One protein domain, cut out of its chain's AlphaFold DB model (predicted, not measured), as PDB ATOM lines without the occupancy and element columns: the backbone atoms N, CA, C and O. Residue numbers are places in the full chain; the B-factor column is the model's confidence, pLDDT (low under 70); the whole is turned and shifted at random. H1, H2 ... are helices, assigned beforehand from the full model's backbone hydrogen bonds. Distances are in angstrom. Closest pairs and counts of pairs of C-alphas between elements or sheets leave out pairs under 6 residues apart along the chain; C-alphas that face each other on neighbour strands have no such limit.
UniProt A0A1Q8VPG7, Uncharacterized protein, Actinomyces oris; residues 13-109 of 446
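This is residues 13 to 109 of the 446 residues of an uncharacterized protein of Actinomyces oris (UniProt A0A1Q8VPG7). Four helices make a small bundle, a set of helices side by side, in which H1, H2 and H3 form an arc and the long H4 fits into its hollow side, between H1 and H3. H4 makes the longest axis, and its last turn with the residues after it, 104 to 109, sticks out beyond the bundle. The helices that touch run the same way, with long links H1 to H2 and H3 to H4 leading back along the outside. The printed part has 97 residues with four named helices, in the order H1, H2, H3, H4, and no named strand; its class is all helix. It is compact, with a radius of gyration of the C-alphas of 12.7 A, but elongated, spanning 44 by 26 by 23 A.

The printed part begins with H1, residues 13 to 22. H2, residues 38 to 48, touches H1, with Tyr 20 and Val 40 as the closest C-alphas at 6.1 A; they run the same way at a shallow tilt of 29 degrees. H3, residues 58 to 68, touches H2, the C-alphas of Lys 38 and Lys 58 being closest at 5.9 A; they run the same way at a shallow tilt of 16 degrees. H1 and H3 are apart. H4, residues 86 to 107, touches H1, where the closest C-alphas, of Leu 19 and Leu 93, are 6.0 A apart; the tilt is a shallow 18 degrees, the same way. With residues 91 to 95 alone H4 touches H3, the closest C-alphas being those of Leu 66 and Ile 92 at 6.3 A; they run the same way at a steep tilt of 35.4 degrees, only just steep. With residues 96 to 100 alone H4 only just touches H2, with 3 pairs of C-alphas within 8 A, the closest being those of Thr 44 and Thr 96 at 7.6 A. In H1, H2, H3 and H4 every O i to N i+4 pair is within hydrogen-bond range.

H1 begins at C-alpha 13, (85.580, 76.507, 144.385), and is 14.2 A long from first to last C-alpha. H2 is 15.8 A long and H3 15.2 A. H4, 30.8 A long, begins at C-alpha 86, (86.058, 85.187, 141.885), and ends at C-alpha 107, (103.651, 72.204, 120.255).

The two C-alphas farthest apart, those of Gly 33 and Arg 109, are 44.6 A apart. The printed part has no cut. The links H1 to H2, 15 residues, and H3 to H4, 17 residues, are long, and H2 to H3, 9 residues, is short. Within the link H3 to H4, residues 78 to 79 pair with residues 83 to 84, antiparallel. The mean pLDDT of the printed part is 86.4, and residues 31 to 34 and 104 to 109 are under 70.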
ATOM      1  N   LEU A  13      85.301  77.934 144.286       91.69
ATOM      2  CA  LEU A  13      85.580  76.507 144.385       91.69
ATOM      3  C   LEU A  13      85.774  75.887 142.995       91.69
ATOM      4  O   LEU A  13      86.752  75.182 142.771       91.69
ATOM      5  N   GLU A  14      84.895  76.221 142.051       93.56
ATOM      6  CA  GLU A  14      85.019  75.799 140.654       93.56
ATOM      7  C   GLU A  14      86.253  76.416 139.982       93.56
ATOM      8  O   GLU A  14      87.013  75.700 139.337       93.56
ATOM      9  N   ALA A  15      86.499  77.719 140.169       94.44
ATOM     10  CA  ALA A  15      87.657  78.387 139.575       94.44
ATOM     11  C   ALA A  15      88.976  77.744 140.030       94.44
ATOM     12  O   ALA A  15      89.855  77.486 139.215       94.44
ATOM     13  N   VAL A  16      89.096  77.433 141.325       93.50
ATOM     14  CA  VAL A  16      90.266  76.749 141.892       93.50
ATOM     15  C   VAL A  16      90.392  75.320 141.362       93.50
ATOM     16  O   VAL A  16      91.493  74.922 140.992       93.50
ATOM     17  N   ALA A  17      89.290  74.569 141.268       90.75
ATOM     18  CA  ALA A  17      89.296  73.230 140.673       90.75
ATOM     19  C   ALA A  17      89.795  73.259 139.220       90.75
ATOM     20  O   ALA A  17      90.654  72.464 138.843       90.75
ATOM     21  N   ARG A  18      89.317  74.227 138.425       91.50
ATOM     22  CA  ARG A  18      89.731  74.438 137.030       91.50
ATOM     23  C   ARG A  18      91.169  74.940 136.888       91.50
ATOM     24  O   ARG A  18      91.844  74.560 135.939       91.50
ATOM     25  N   LEU A  19      91.669  75.736 137.830       92.62
ATOM     26  CA  LEU A  19      93.072  76.154 137.845       92.62
ATOM     27  C   LEU A  19      94.011  74.994 138.184       92.62
ATOM     28  O   LEU A  19      94.990  74.807 137.477       92.62
ATOM     29  N   TYR A  20      93.710  74.177 139.200       87.94
ATOM     30  CA  TYR A  20      94.505  72.971 139.490       87.94
ATOM     31  C   TYR A  20      94.498  71.989 138.319       87.94
ATOM     32  O   TYR A  20      95.537  71.466 137.927       87.94
ATOM     33  N   ALA A  21      93.320  71.810 137.726       81.44
ATOM     34  CA  ALA A  21      93.107  71.085 136.487       81.44
ATOM     35  C   ALA A  21      94.000  71.577 135.335       81.44
ATOM     36  O   ALA A  21      94.650  70.764 134.683       81.44
ATOM     37  N   ALA A  22      94.025  72.887 135.084       83.19
ATOM     38  CA  ALA A  22      94.840  73.501 134.038       83.19
ATOM     39  C   ALA A  22      96.342  73.421 134.359       83.19
ATOM     40  O   ALA A  22      97.150  73.160 133.472       83.19
ATOM     41  N   ALA A  23      96.700  73.581 135.633       80.25
ATOM     42  CA  ALA A  23      98.060  73.489 136.149       80.25
ATOM     43  C   ALA A  23      98.583  72.046 136.272       80.25
ATOM     44  O   ALA A  23      99.710  71.854 136.725       80.25
ATOM     45  N   GLN A  24      97.777  71.038 135.915       72.12
ATOM     46  CA  GLN A  24      98.155  69.621 135.976       72.12
ATOM     47  C   GLN A  24      98.608  69.190 137.385       72.12
ATOM     48  O   GLN A  24      99.548  68.409 137.556       72.12
ATOM     49  N   ALA A  25      97.962  69.744 138.412       73.81
ATOM     50  CA  ALA A  25      98.354  69.589 139.805       73.81
ATOM     51  C   ALA A  25      97.227  68.966 140.646       73.81
ATOM     52  O   ALA A  25      96.054  69.282 140.429       73.81
ATOM     53  N   PRO A  26      97.553  68.131 141.658       72.69
ATOM     54  CA  PRO A  26      96.556  67.593 142.574       72.69
ATOM     55  C   PRO A  26      95.756  68.712 143.241       72.69
ATOM     56  O   PRO A  26      96.327  69.621 143.846       72.69
ATOM     57  N   ALA A  27      94.431  68.626 143.141       75.81
ATOM     58  CA  ALA A  27      93.551  69.628 143.711       75.81
ATOM     59  C   ALA A  27      93.621  69.628 145.241       75.81
ATOM     60  O   ALA A  27      93.527  68.586 145.893       75.81
ATOM     61  N   GLU A  28      93.710  70.822 145.817       78.69
ATOM     62  CA  GLU A  28      93.561  71.029 147.252       78.69
ATOM     63  C   GLU A  28      92.223  71.706 147.567       78.69
ATOM     64  O   GLU A  28      91.792  72.590 146.818       78.69
ATOM     65  N   PRO A  29      91.577  71.367 148.699       72.44
ATOM     66  CA  PRO A  29      90.377  72.071 149.135       72.44
ATOM     67  C   PRO A  29      90.681  73.546 149.423       72.44
ATOM     68  O   PRO A  29      91.821  73.920 149.726       72.44
ATOM     69  N   LEU A  30      89.644  74.389 149.388       74.38
ATOM     70  CA  LEU A  30      89.762  75.778 149.833       74.38
ATOM     71  C   LEU A  30      90.251  75.836 151.288       74.38
ATOM     72  O   LEU A  30      89.928  74.985 152.118       74.38
ATOM     73  N   GLY A  31      91.051  76.852 151.595       69.62
ATOM     74  CA  GLY A  31      91.498  77.137 152.951       69.62
ATOM     75  C   GLY A  31      90.381  77.721 153.830       69.62
ATOM     76  O   GLY A  31      89.272  77.993 153.354       69.62
ATOM     77  N   PRO A  32      90.674  77.965 155.122       63.00
ATOM     78  CA  PRO A  32      89.721  78.542 156.065       63.00
ATOM     79  C   PRO A  32      89.036  79.806 155.522       63.00
ATOM     80  O   PRO A  32      89.690  80.722 155.018       63.00
ATOM     81  N   GLY A  33      87.704  79.852 155.637       61.22
ATOM     82  CA  GLY A  33      86.889  80.968 155.147       61.22
ATOM     83  C   GLY A  33      86.645  80.974 153.634       61.22
ATOM     84  O   GLY A  33      86.438  82.050 153.082       61.22
ATOM     85  N   SER A  34      86.687  79.810 152.973       66.19
ATOM     86  CA  SER A  34      86.488  79.663 151.519       66.19
ATOM     87  C   SER A  34      87.502  80.456 150.685       66.19
ATOM     88  O   SER A  34      87.200  80.933 149.590       66.19
ATOM     89  N   LYS A  35      88.717  80.611 151.220       77.06
ATOM     90  CA  LYS A  35      89.809  81.316 150.551       77.06
ATOM     91  C   LYS A  35      90.642  80.342 149.736       77.06
ATOM     92  O   LYS A  35      90.984  79.258 150.199       77.06
ATOM     93  N   GLU A  36      91.032  80.760 148.547       81.38
ATOM     94  CA  GLU A  36      92.024  80.069 147.740       81.38
ATOM     95  C   GLU A  36      93.348  79.935 148.510       81.38
ATOM     96  O   GLU A  36      93.824  80.877 149.168       81.38
ATOM     97  N   LYS A  37      93.936  78.738 148.453       86.75
ATOM     98  CA  LYS A  37      95.286  78.499 148.961       86.75
ATOM     99  C   LYS A  37      96.296  79.107 147.998       86.75
ATOM    100  O   LYS A  37      96.068  79.122 146.796       86.75
ATOM    101  N   LYS A  38      97.438  79.562 148.516       89.31
ATOM    102  CA  LYS A  38      98.528  80.088 147.678       89.31
ATOM    103  C   LYS A  38      99.047  79.044 146.679       89.31
ATOM    104  O   LYS A  38      99.455  79.424 145.588       89.31
ATOM    105  N   SER A  39      98.953  77.755 147.014       89.12
ATOM    106  CA  SER A  39      99.418  76.662 146.162       89.12
ATOM    107  C   SER A  39      98.750  76.608 144.786       89.12
ATOM    108  O   SER A  39      99.412  76.220 143.833       89.12
ATOM    109  N   VAL A  40      97.500  77.061 144.623       91.62
ATOM    110  CA  VAL A  40      96.877  77.106 143.283       91.62
ATOM    111  C   VAL A  40      97.612  78.076 142.351       91.62
ATOM    112  O   VAL A  40      97.786  77.792 141.169       91.62
ATOM    113  N   LEU A  41      98.092  79.201 142.890       94.25
ATOM    114  CA  LEU A  41      98.820  80.218 142.133       94.25
ATOM    115  C   LEU A  41     100.238  79.744 141.818       94.25
ATOM    116  O   LEU A  41     100.656  79.841 140.668       94.25
ATOM    117  N   THR A  42     100.948  79.181 142.803       92.50
ATOM    118  CA  THR A  42     102.309  78.669 142.571       92.50
ATOM    119  C   THR A  42     102.288  77.518 141.568       92.50
ATOM    120  O   THR A  42     103.047  77.547 140.614       92.50
ATOM    121  N   LYS A  43     101.337  76.579 141.670       88.81
ATOM    122  CA  LYS A  43     101.190  75.486 140.691       88.81
ATOM    123  C   LYS A  43     100.862  75.987 139.287       88.81
ATOM    124  O   LYS A  43     101.392  75.454 138.318       88.81
ATOM    125  N   THR A  44     100.036  77.028 139.170       91.25
ATOM    126  CA  THR A  44      99.752  77.667 137.874       91.25
ATOM    127  C   THR A  44     101.018  78.292 137.280       91.25
ATOM    128  O   THR A  44     101.320  78.066 136.109       91.25
ATOM    129  N   ALA A  45     101.787  79.030 138.086       91.81
ATOM    130  CA  ALA A  45     103.042  79.639 137.654       91.81
ATOM    131  C   ALA A  45     104.100  78.595 137.266       91.81
ATOM    132  O   ALA A  45     104.692  78.711 136.195       91.81
ATOM    133  N   GLU A  46     104.277  77.548 138.080       87.38
ATOM    134  CA  GLU A  46     105.165  76.410 137.813       87.38
ATOM    135  C   GLU A  46     104.804  75.729 136.481       87.38
ATOM    136  O   GLU A  46     105.666  75.555 135.617       87.38
ATOM    137  N   CYS A  47     103.521  75.396 136.280       85.31
ATOM    138  CA  CYS A  47     103.030  74.734 135.066       85.31
ATOM    139  C   CYS A  47     103.298  75.564 133.804       85.31
ATOM    140  O   CYS A  47     103.606  75.022 132.743       85.31
ATOM    141  N   LEU A  48     103.172  76.886 133.908       86.44
ATOM    142  CA  LEU A  48     103.430  77.800 132.804       86.44
ATOM    143  C   LEU A  48     104.896  78.257 132.743       86.44
ATOM    144  O   LEU A  48     105.266  78.944 131.793       86.44
ATOM    145  N   SER A  49     105.744  77.838 133.685       87.62
ATOM    146  CA  SER A  49     107.144  78.271 133.799       87.62
ATOM    147  C   SER A  49     107.286  79.800 133.789       87.62
ATOM    148  O   SER A  49     108.115  80.351 133.067       87.62
ATOM    149  N   LEU A  50     106.419  80.486 134.541       91.06
ATOM    150  CA  LEU A  50     106.426  81.947 134.648       91.06
ATOM    151  C   LEU A  50     107.499  82.407 135.637       91.06
ATOM    152  O   LEU A  50     107.665  81.808 136.698       91.06
ATOM    153  N   ASP A  51     108.179  83.502 135.308       92.00
ATOM    154  CA  ASP A  51     109.123  84.164 136.210       92.00
ATOM    155  C   ASP A  51     108.353  85.037 137.214       92.00
ATOM    156  O   ASP A  51     107.962  86.168 136.919       92.00
ATOM    157  N   VAL A  52     108.043  84.465 138.379       93.81
ATOM    158  CA  VAL A  52     107.279  85.117 139.452       93.81
ATOM    159  C   VAL A  52     107.931  84.869 140.810       93.81
ATOM    160  O   VAL A  52     108.615  83.869 141.021       93.81
ATOM    161  N   ASP A  53     107.680  85.756 141.771       92.94
ATOM    162  CA  ASP A  53     108.161  85.578 143.140       92.94
ATOM    163  C   ASP A  53     107.173  84.717 143.938       92.94
ATOM    164  O   ASP A  53     106.195  85.204 144.512       92.94
ATOM    165  N   GLU A  54     107.443  83.414 144.022       88.81
ATOM    166  CA  GLU A  54     106.629  82.482 144.809       88.81
ATOM    167  C   GLU A  54     106.618  82.794 146.313       88.81
ATOM    168  O   GLU A  54     105.756  82.282 147.031       88.81
ATOM    169  N   SER A  55     107.513  83.642 146.831       89.56
ATOM    170  CA  SER A  55     107.485  84.094 148.226       89.56
ATOM    171  C   SER A  55     106.487  85.238 148.456       89.56
ATOM    172  O   SER A  55     105.982  85.391 149.573       89.56
ATOM    173  N   ALA A  56     106.079  85.940 147.394       90.50
ATOM    174  CA  ALA A  56     105.218  87.114 147.463       90.50
ATOM    175  C   ALA A  56     103.823  86.831 148.064       90.50
ATOM    176  O   ALA A  56     103.318  85.700 148.030       90.50
ATOM    177  N   PRO A  57     103.145  87.855 148.613       90.81
ATOM    178  CA  PRO A  57     101.733  87.770 148.987       90.81
ATOM    179  C   PRO A  57     100.830  87.274 147.846       90.81
ATOM    180  O   PRO A  57     101.143  87.467 146.676       90.81
ATOM    181  N   LYS A  58      99.685  86.651 148.170       91.00
ATOM    182  CA  LYS A  58      98.814  85.998 147.167       91.00
ATOM    183  C   LYS A  58      98.336  86.937 146.057       91.00
ATOM    184  O   LYS A  58      98.325  86.548 144.898       91.00
ATOM    185  N   ASP A  59      97.928  88.147 146.412       91.38
ATOM    186  CA  ASP A  59      97.500  89.194 145.483       91.38
ATOM    187  C   ASP A  59      98.644  89.684 144.592       91.38
ATOM    188  O   ASP A  59      98.455  89.873 143.393       91.38
ATOM    189  N   VAL A  60      99.845  89.816 145.156       92.62
ATOM    190  CA  VAL A  60     101.046  90.174 144.395       92.62
ATOM    191  C   VAL A  60     101.434  89.059 143.423       92.62
ATOM    192  O   VAL A  60     101.669  89.350 142.254       92.62
ATOM    193  N   LEU A  61     101.433  87.799 143.869       94.56
ATOM    194  CA  LEU A  61     101.710  86.634 143.025       94.56
ATOM    195  C   LEU A  61     100.669  86.492 141.904       94.56
ATOM    196  O   LEU A  61     101.021  86.294 140.747       94.56
ATOM    197  N   ALA A  62      99.382  86.651 142.222       94.88
ATOM    198  CA  ALA A  62      98.303  86.635 141.236       94.88
ATOM    199  C   ALA A  62      98.470  87.731 140.172       94.88
ATOM    200  O   ALA A  62      98.237  87.487 138.988       94.88
ATOM    201  N   ARG A  63      98.905  88.929 140.585       95.06
ATOM    202  CA  ARG A  63      99.241  90.019 139.670       95.06
ATOM    203  C   ARG A  63     100.423  89.672 138.775       95.06
ATOM    204  O   ARG A  63     100.299  89.836 137.569       95.06
ATOM    205  N   GLN A  64     101.515  89.162 139.342       96.12
ATOM    206  CA  GLN A  64     102.698  88.759 138.577       96.12
ATOM    207  C   GLN A  64     102.362  87.688 137.533       96.12
ATOM    208  O   GLN A  64     102.825  87.782 136.404       96.12
ATOM    209  N   ILE A  65     101.504  86.716 137.872       96.25
ATOM    210  CA  ILE A  65     101.022  85.707 136.917       96.25
ATOM    211  C   ILE A  65     100.287  86.365 135.744       96.25
ATOM    212  O   ILE A  65     100.559  86.031 134.597       96.25
ATOM    213  N   LEU A  66      99.364  87.298 136.007       96.44
ATOM    214  CA  LEU A  66      98.637  87.984 134.934       96.44
ATOM    215  C   LEU A  66      99.556  88.869 134.086       96.44
ATOM    216  O   LEU A  66      99.467  88.818 132.863       96.44
ATOM    217  N   GLU A  67     100.466  89.614 134.712       95.62
ATOM    218  CA  GLU A  67     101.450  90.452 134.017       95.62
ATOM    219  C   GLU A  67     102.377  89.605 133.130       95.62
ATOM    220  O   GLU A  67     102.594  89.957 131.973       95.62
ATOM    221  N   ALA A  68     102.836  88.445 133.614       94.56
ATOM    222  CA  ALA A  68     103.638  87.493 132.840       94.56
ATOM    223  C   ALA A  68     102.865  86.830 131.681       94.56
ATOM    224  O   ALA A  68     103.476  86.254 130.781       94.56
ATOM    225  N   LEU A  69     101.530  86.906 131.690       93.81
ATOM    226  CA  LEU A  69     100.637  86.436 130.625       93.81
ATOM    227  C   LEU A  69     100.083  87.585 129.762       93.81
ATOM    228  O   LEU A  69      99.091  87.399 129.045       93.81
ATOM    229  N   ASP A  70     100.709  88.764 129.831       93.69
ATOM    230  CA  ASP A  70     100.331  89.986 129.114       93.69
ATOM    231  C   ASP A  70      98.894  90.458 129.415       93.69
ATOM    232  O   ASP A  70      98.193  90.989 128.551       93.69
ATOM    233  N   GLN A  71      98.417  90.244 130.645       94.69
ATOM    234  CA  GLN A  71      97.106  90.690 131.117       94.69
ATOM    235  C   GLN A  71      97.235  91.757 132.208       94.69
ATOM    236  O   GLN A  71      98.058  91.667 133.117       94.69
ATOM    237  N   ALA A  72      96.370  92.770 132.151       92.44
ATOM    238  CA  ALA A  72      96.355  93.842 133.138       92.44
ATOM    239  C   ALA A  72      95.705  93.401 134.460       92.44
ATOM    240  O   ALA A  72      94.675  92.722 134.479       92.44
ATOM    241  N   TRP A  73      96.264  93.867 135.578       93.06
ATOM    242  CA  TRP A  73      95.667  93.691 136.900       93.06
ATOM    243  C   TRP A  73      94.628  94.772 137.210       93.06
ATOM    244  O   TRP A  73      94.927  95.967 137.198       93.06
ATOM    245  N   ASP A  74      93.414  94.354 137.564       93.00
ATOM    246  CA  ASP A  74      92.352  95.238 138.044       93.00
ATOM    247  C   ASP A  74      92.287  95.207 139.580       93.00
ATOM    248  O   ASP A  74      92.353  94.148 140.205       93.00
ATOM    249  N   ARG A  75      92.101  96.369 140.221       88.88
ATOM    250  CA  ARG A  75      92.023  96.469 141.694       88.88
ATOM    251  C   ARG A  75      90.906  95.614 142.306       88.88
ATOM    252  O   ARG A  75      91.016  95.222 143.462       88.88
ATOM    253  N   SER A  76      89.848  95.313 141.552       91.50
ATOM    254  CA  SER A  76      88.741  94.446 141.976       91.50
ATOM    255  C   SER A  76      89.079  92.947 141.990       91.50
ATOM    256  O   SER A  76      88.260  92.142 142.441       91.50
ATOM    257  N   PHE A  77      90.263  92.545 141.520       93.75
ATOM    258  CA  PHE A  77      90.712  91.148 141.544       93.75
ATOM    259  C   PHE A  77      91.172  90.689 142.929       93.75
ATOM    260  O   PHE A  77      91.222  89.489 143.190       93.75
ATOM    261  N   SER A  78      91.418  91.624 143.842       91.44
ATOM    262  CA  SER A  78      91.733  91.355 145.245       91.44
ATOM    263  C   SER A  78      90.762  92.068 146.179       91.44
ATOM    264  O   SER A  78      90.360  93.202 145.928       91.44
ATOM    265  N   SER A  79      90.438  91.429 147.297       87.19
ATOM    266  CA  SER A  79      89.746  92.041 148.429       87.19
ATOM    267  C   SER A  79      90.684  92.212 149.629       87.19
ATOM    268  O   SER A  79      91.851  91.812 149.606       87.19
ATOM    269  N   THR A  80      90.160  92.772 150.720       78.62
ATOM    270  CA  THR A  80      90.891  92.913 151.985       78.62
ATOM    271  C   THR A  80      91.479  91.579 152.462       78.62
ATOM    272  O   THR A  80      90.864  90.516 152.343       78.62
ATOM    273  N   GLY A  81      92.705  91.633 152.993       76.25
ATOM    274  CA  GLY A  81      93.426  90.449 153.472       76.25
ATOM    275  C   GLY A  81      93.934  89.527 152.360       76.25
ATOM    276  O   GLY A  81      93.855  88.308 152.523       76.25
ATOM    277  N   GLN A  82      94.406  90.095 151.238       80.88
ATOM    278  CA  GLN A  82      95.104  89.384 150.146       80.88
ATOM    279  C   GLN A  82      94.298  88.212 149.561       80.88
ATOM    280  O   GLN A  82      94.846  87.187 149.160       80.88
ATOM    281  N   THR A  83      92.970  88.315 149.598       86.50
ATOM    282  CA  THR A  83      92.081  87.270 149.083       86.50
ATOM    283  C   THR A  83      91.732  87.613 147.645       86.50
ATOM    284  O   THR A  83      91.295  88.730 147.371       86.50
ATOM    285  N   ILE A  84      91.931  86.671 146.731       92.38
ATOM    286  CA  ILE A  84      91.581  86.853 145.324       92.38
ATOM    287  C   ILE A  84      90.063  86.718 145.196       92.38
ATOM    288  O   ILE A  84      89.456  85.827 145.789       92.38
ATOM    289  N   THR A  85      89.413  87.631 144.483       93.56
ATOM    290  CA  THR A  85      87.965  87.555 144.226       93.56
ATOM    291  C   THR A  85      87.675  86.508 143.153       93.56
ATOM    292  O   THR A  85      88.572  86.120 142.403       93.56
ATOM    293  N   LEU A  86      86.425  86.056 143.012       93.94
ATOM    294  CA  LEU A  86      86.058  85.187 141.885       93.94
ATOM    295  C   LEU A  86      86.383  85.847 140.536       93.94
ATOM    296  O   LEU A  86      86.817  85.180 139.602       93.94
ATOM    297  N   ARG A  87      86.227  87.174 140.437       94.81
ATOM    298  CA  ARG A  87      86.594  87.930 139.233       94.81
ATOM    299  C   ARG A  87      88.092  87.818 138.935       94.81
ATOM    300  O   ARG A  87      88.448  87.571 137.789       94.81
ATOM    301  N   GLY A  88      88.940  87.949 139.958       95.62
ATOM    302  CA  GLY A  88      90.386  87.760 139.827       95.62
ATOM    303  C   GLY A  88      90.763  86.331 139.440       95.62
ATOM    304  O   GLY A  88      91.533  86.135 138.508       95.62
ATOM    305  N   LEU A  89      90.159  85.323 140.082       95.81
ATOM    306  CA  LEU A  89      90.394  83.916 139.738       95.81
ATOM    307  C   LEU A  89      89.968  83.593 138.301       95.81
ATOM    308  O   LEU A  89      90.696  82.902 137.599       95.81
ATOM    309  N   ASN A  90      88.836  84.129 137.839       96.50
ATOM    310  CA  ASN A  90      88.396  83.970 136.453       96.50
ATOM    311  C   ASN A  90      89.323  84.668 135.452       96.50
ATOM    312  O   ASN A  90      89.507  84.146 134.359       96.50
ATOM    313  N   ALA A  91      89.925  85.808 135.809       96.75
ATOM    314  CA  ALA A  91      90.924  86.455 134.962       96.75
ATOM    315  C   ALA A  91      92.179  85.579 134.812       96.75
ATOM    316  O   ALA A  91      92.646  85.362 133.696       96.75
ATOM    317  N   ILE A  92      92.679  85.018 135.921       96.56
ATOM    318  CA  ILE A  92      93.830  84.098 135.917       96.56
ATOM    319  C   ILE A  92      93.499  82.834 135.122       96.56
ATOM    320  O   ILE A  92      94.297  82.406 134.292       96.56
ATOM    321  N   LEU A  93      92.316  82.259 135.339       95.56
ATOM    322  CA  LEU A  93      91.871  81.055 134.647       95.56
ATOM    323  C   LEU A  93      91.751  81.279 133.137       95.56
ATOM    324  O   LEU A  93      92.294  80.490 132.372       95.56
ATOM    325  N   ALA A  94      91.125  82.379 132.709       95.12
ATOM    326  CA  ALA A  94      91.023  82.734 131.295       95.12
ATOM    327  C   ALA A  94      92.404  82.899 130.644       95.12
ATOM    328  O   ALA A  94      92.637  82.378 129.554       95.12
ATOM    329  N   ALA A  95      93.327  83.593 131.317       95.25
ATOM    330  CA  ALA A  95      94.691  83.792 130.829       95.25
ATOM    331  C   ALA A  95      95.469  82.469 130.739       95.25
ATOM    332  O   ALA A  95      96.161  82.220 129.752       95.25
ATOM    333  N   THR A  96      95.310  81.604 131.745       93.00
ATOM    334  CA  THR A  96      95.941  80.279 131.817       93.00
ATOM    335  C   THR A  96      95.443  79.372 130.694       93.00
ATOM    336  O   THR A  96      96.251  78.822 129.951       93.00
ATOM    337  N   GLU A  97      94.124  79.247 130.518       89.50
ATOM    338  CA  GLU A  97      93.529  78.430 129.452       89.50
ATOM    339  C   GLU A  97      93.930  78.946 128.060       89.50
ATOM    340  O   GLU A  97      94.284  78.155 127.185       89.50
ATOM    341  N   ALA A  98      93.950  80.269 127.863       89.12
ATOM    342  CA  ALA A  98      94.400  80.870 126.611       89.12
ATOM    343  C   ALA A  98      95.879  80.568 126.319       89.12
ATOM    344  O   ALA A  98      96.224  80.237 125.184       89.12
ATOM    345  N   GLU A  99      96.755  80.656 127.322       90.00
ATOM    346  CA  GLU A  99      98.175  80.352 127.149       90.00
ATOM    347  C   GLU A  99      98.423  78.868 126.880       90.00
ATOM    348  O   GLU A  99      99.171  78.539 125.959       90.00
ATOM    349  N   LEU A 100      97.755  77.967 127.602       83.38
ATOM    350  CA  LEU A 100      97.834  76.529 127.337       83.38
ATOM    351  C   LEU A 100      97.368  76.199 125.917       83.38
ATOM    352  O   LEU A 100      98.044  75.453 125.210       83.38
ATOM    353  N   GLN A 101      96.280  76.818 125.451       80.00
ATOM    354  CA  GLN A 101      95.818  76.648 124.075       80.00
ATOM    355  C   GLN A 101      96.849  77.164 123.059       80.00
ATOM    356  O   GLN A 101      97.104  76.509 122.047       80.00
ATOM    357  N   ARG A 102      97.485  78.317 123.318       79.94
ATOM    358  CA  ARG A 102      98.569  78.841 122.466       79.94
ATOM    359  C   ARG A 102      99.765  77.894 122.427       79.94
ATOM    360  O   ARG A 102     100.318  77.680 121.347       79.94
ATOM    361  N   ARG A 103     100.160  77.328 123.570       79.69
ATOM    362  CA  ARG A 103     101.253  76.350 123.664       79.69
ATOM    363  C   ARG A 103     100.920  75.072 122.922       79.69
ATOM    364  O   ARG A 103     101.720  74.689 122.084       79.69
ATOM    365  N   ALA A 104      99.728  74.512 123.104       68.44
ATOM    366  CA  ALA A 104      99.277  73.337 122.360       68.44
ATOM    367  C   ALA A 104      99.352  73.562 120.837       68.44
ATOM    368  O   ALA A 104      99.867  72.724 120.101       68.44
ATOM    369  N   VAL A 105      98.937  74.738 120.347       69.00
ATOM    370  CA  VAL A 105      99.052  75.102 118.919       69.00
ATOM    371  C   VAL A 105     100.508  75.225 118.447       69.00
ATOM    372  O   VAL A 105     100.808  74.886 117.299       69.00
ATOM    373  N   ARG A 106     101.425  75.700 119.300       66.56
ATOM    374  CA  ARG A 106     102.868  75.762 119.000       66.56
ATOM    375  C   ARG A 106     103.517  74.376 119.046       66.56
ATOM    376  O   ARG A 106     104.320  74.063 118.175       66.56
ATOM    377  N   GLU A 107     103.148  73.558 120.021       61.06
ATOM    378  CA  GLU A 107     103.651  72.204 120.255       61.06
ATOM    379  C   GLU A 107     103.218  71.216 119.175       61.06
ATOM    380  O   GLU A 107     104.020  70.375 118.786       61.06
ATOM    381  N   MET A 108     102.033  71.383 118.576       52.75
ATOM    382  CA  MET A 108     101.632  70.641 117.369       52.75
ATOM    383  C   MET A 108     102.575  70.860 116.165       52.75
ATOM    384  O   MET A 108     102.458  70.169 115.158       52.75
ATOM    385  N   ARG A 109     103.520  71.811 116.245       52.56
ATOM    386  CA  ARG A 109     104.582  72.029 115.246       52.56
ATOM    387  C   ARG A 109     105.929  71.397 115.639       52.56
ATOM    388  O   ARG A 109     106.882  71.514 114.872       52.56
TER     389      ARG A 109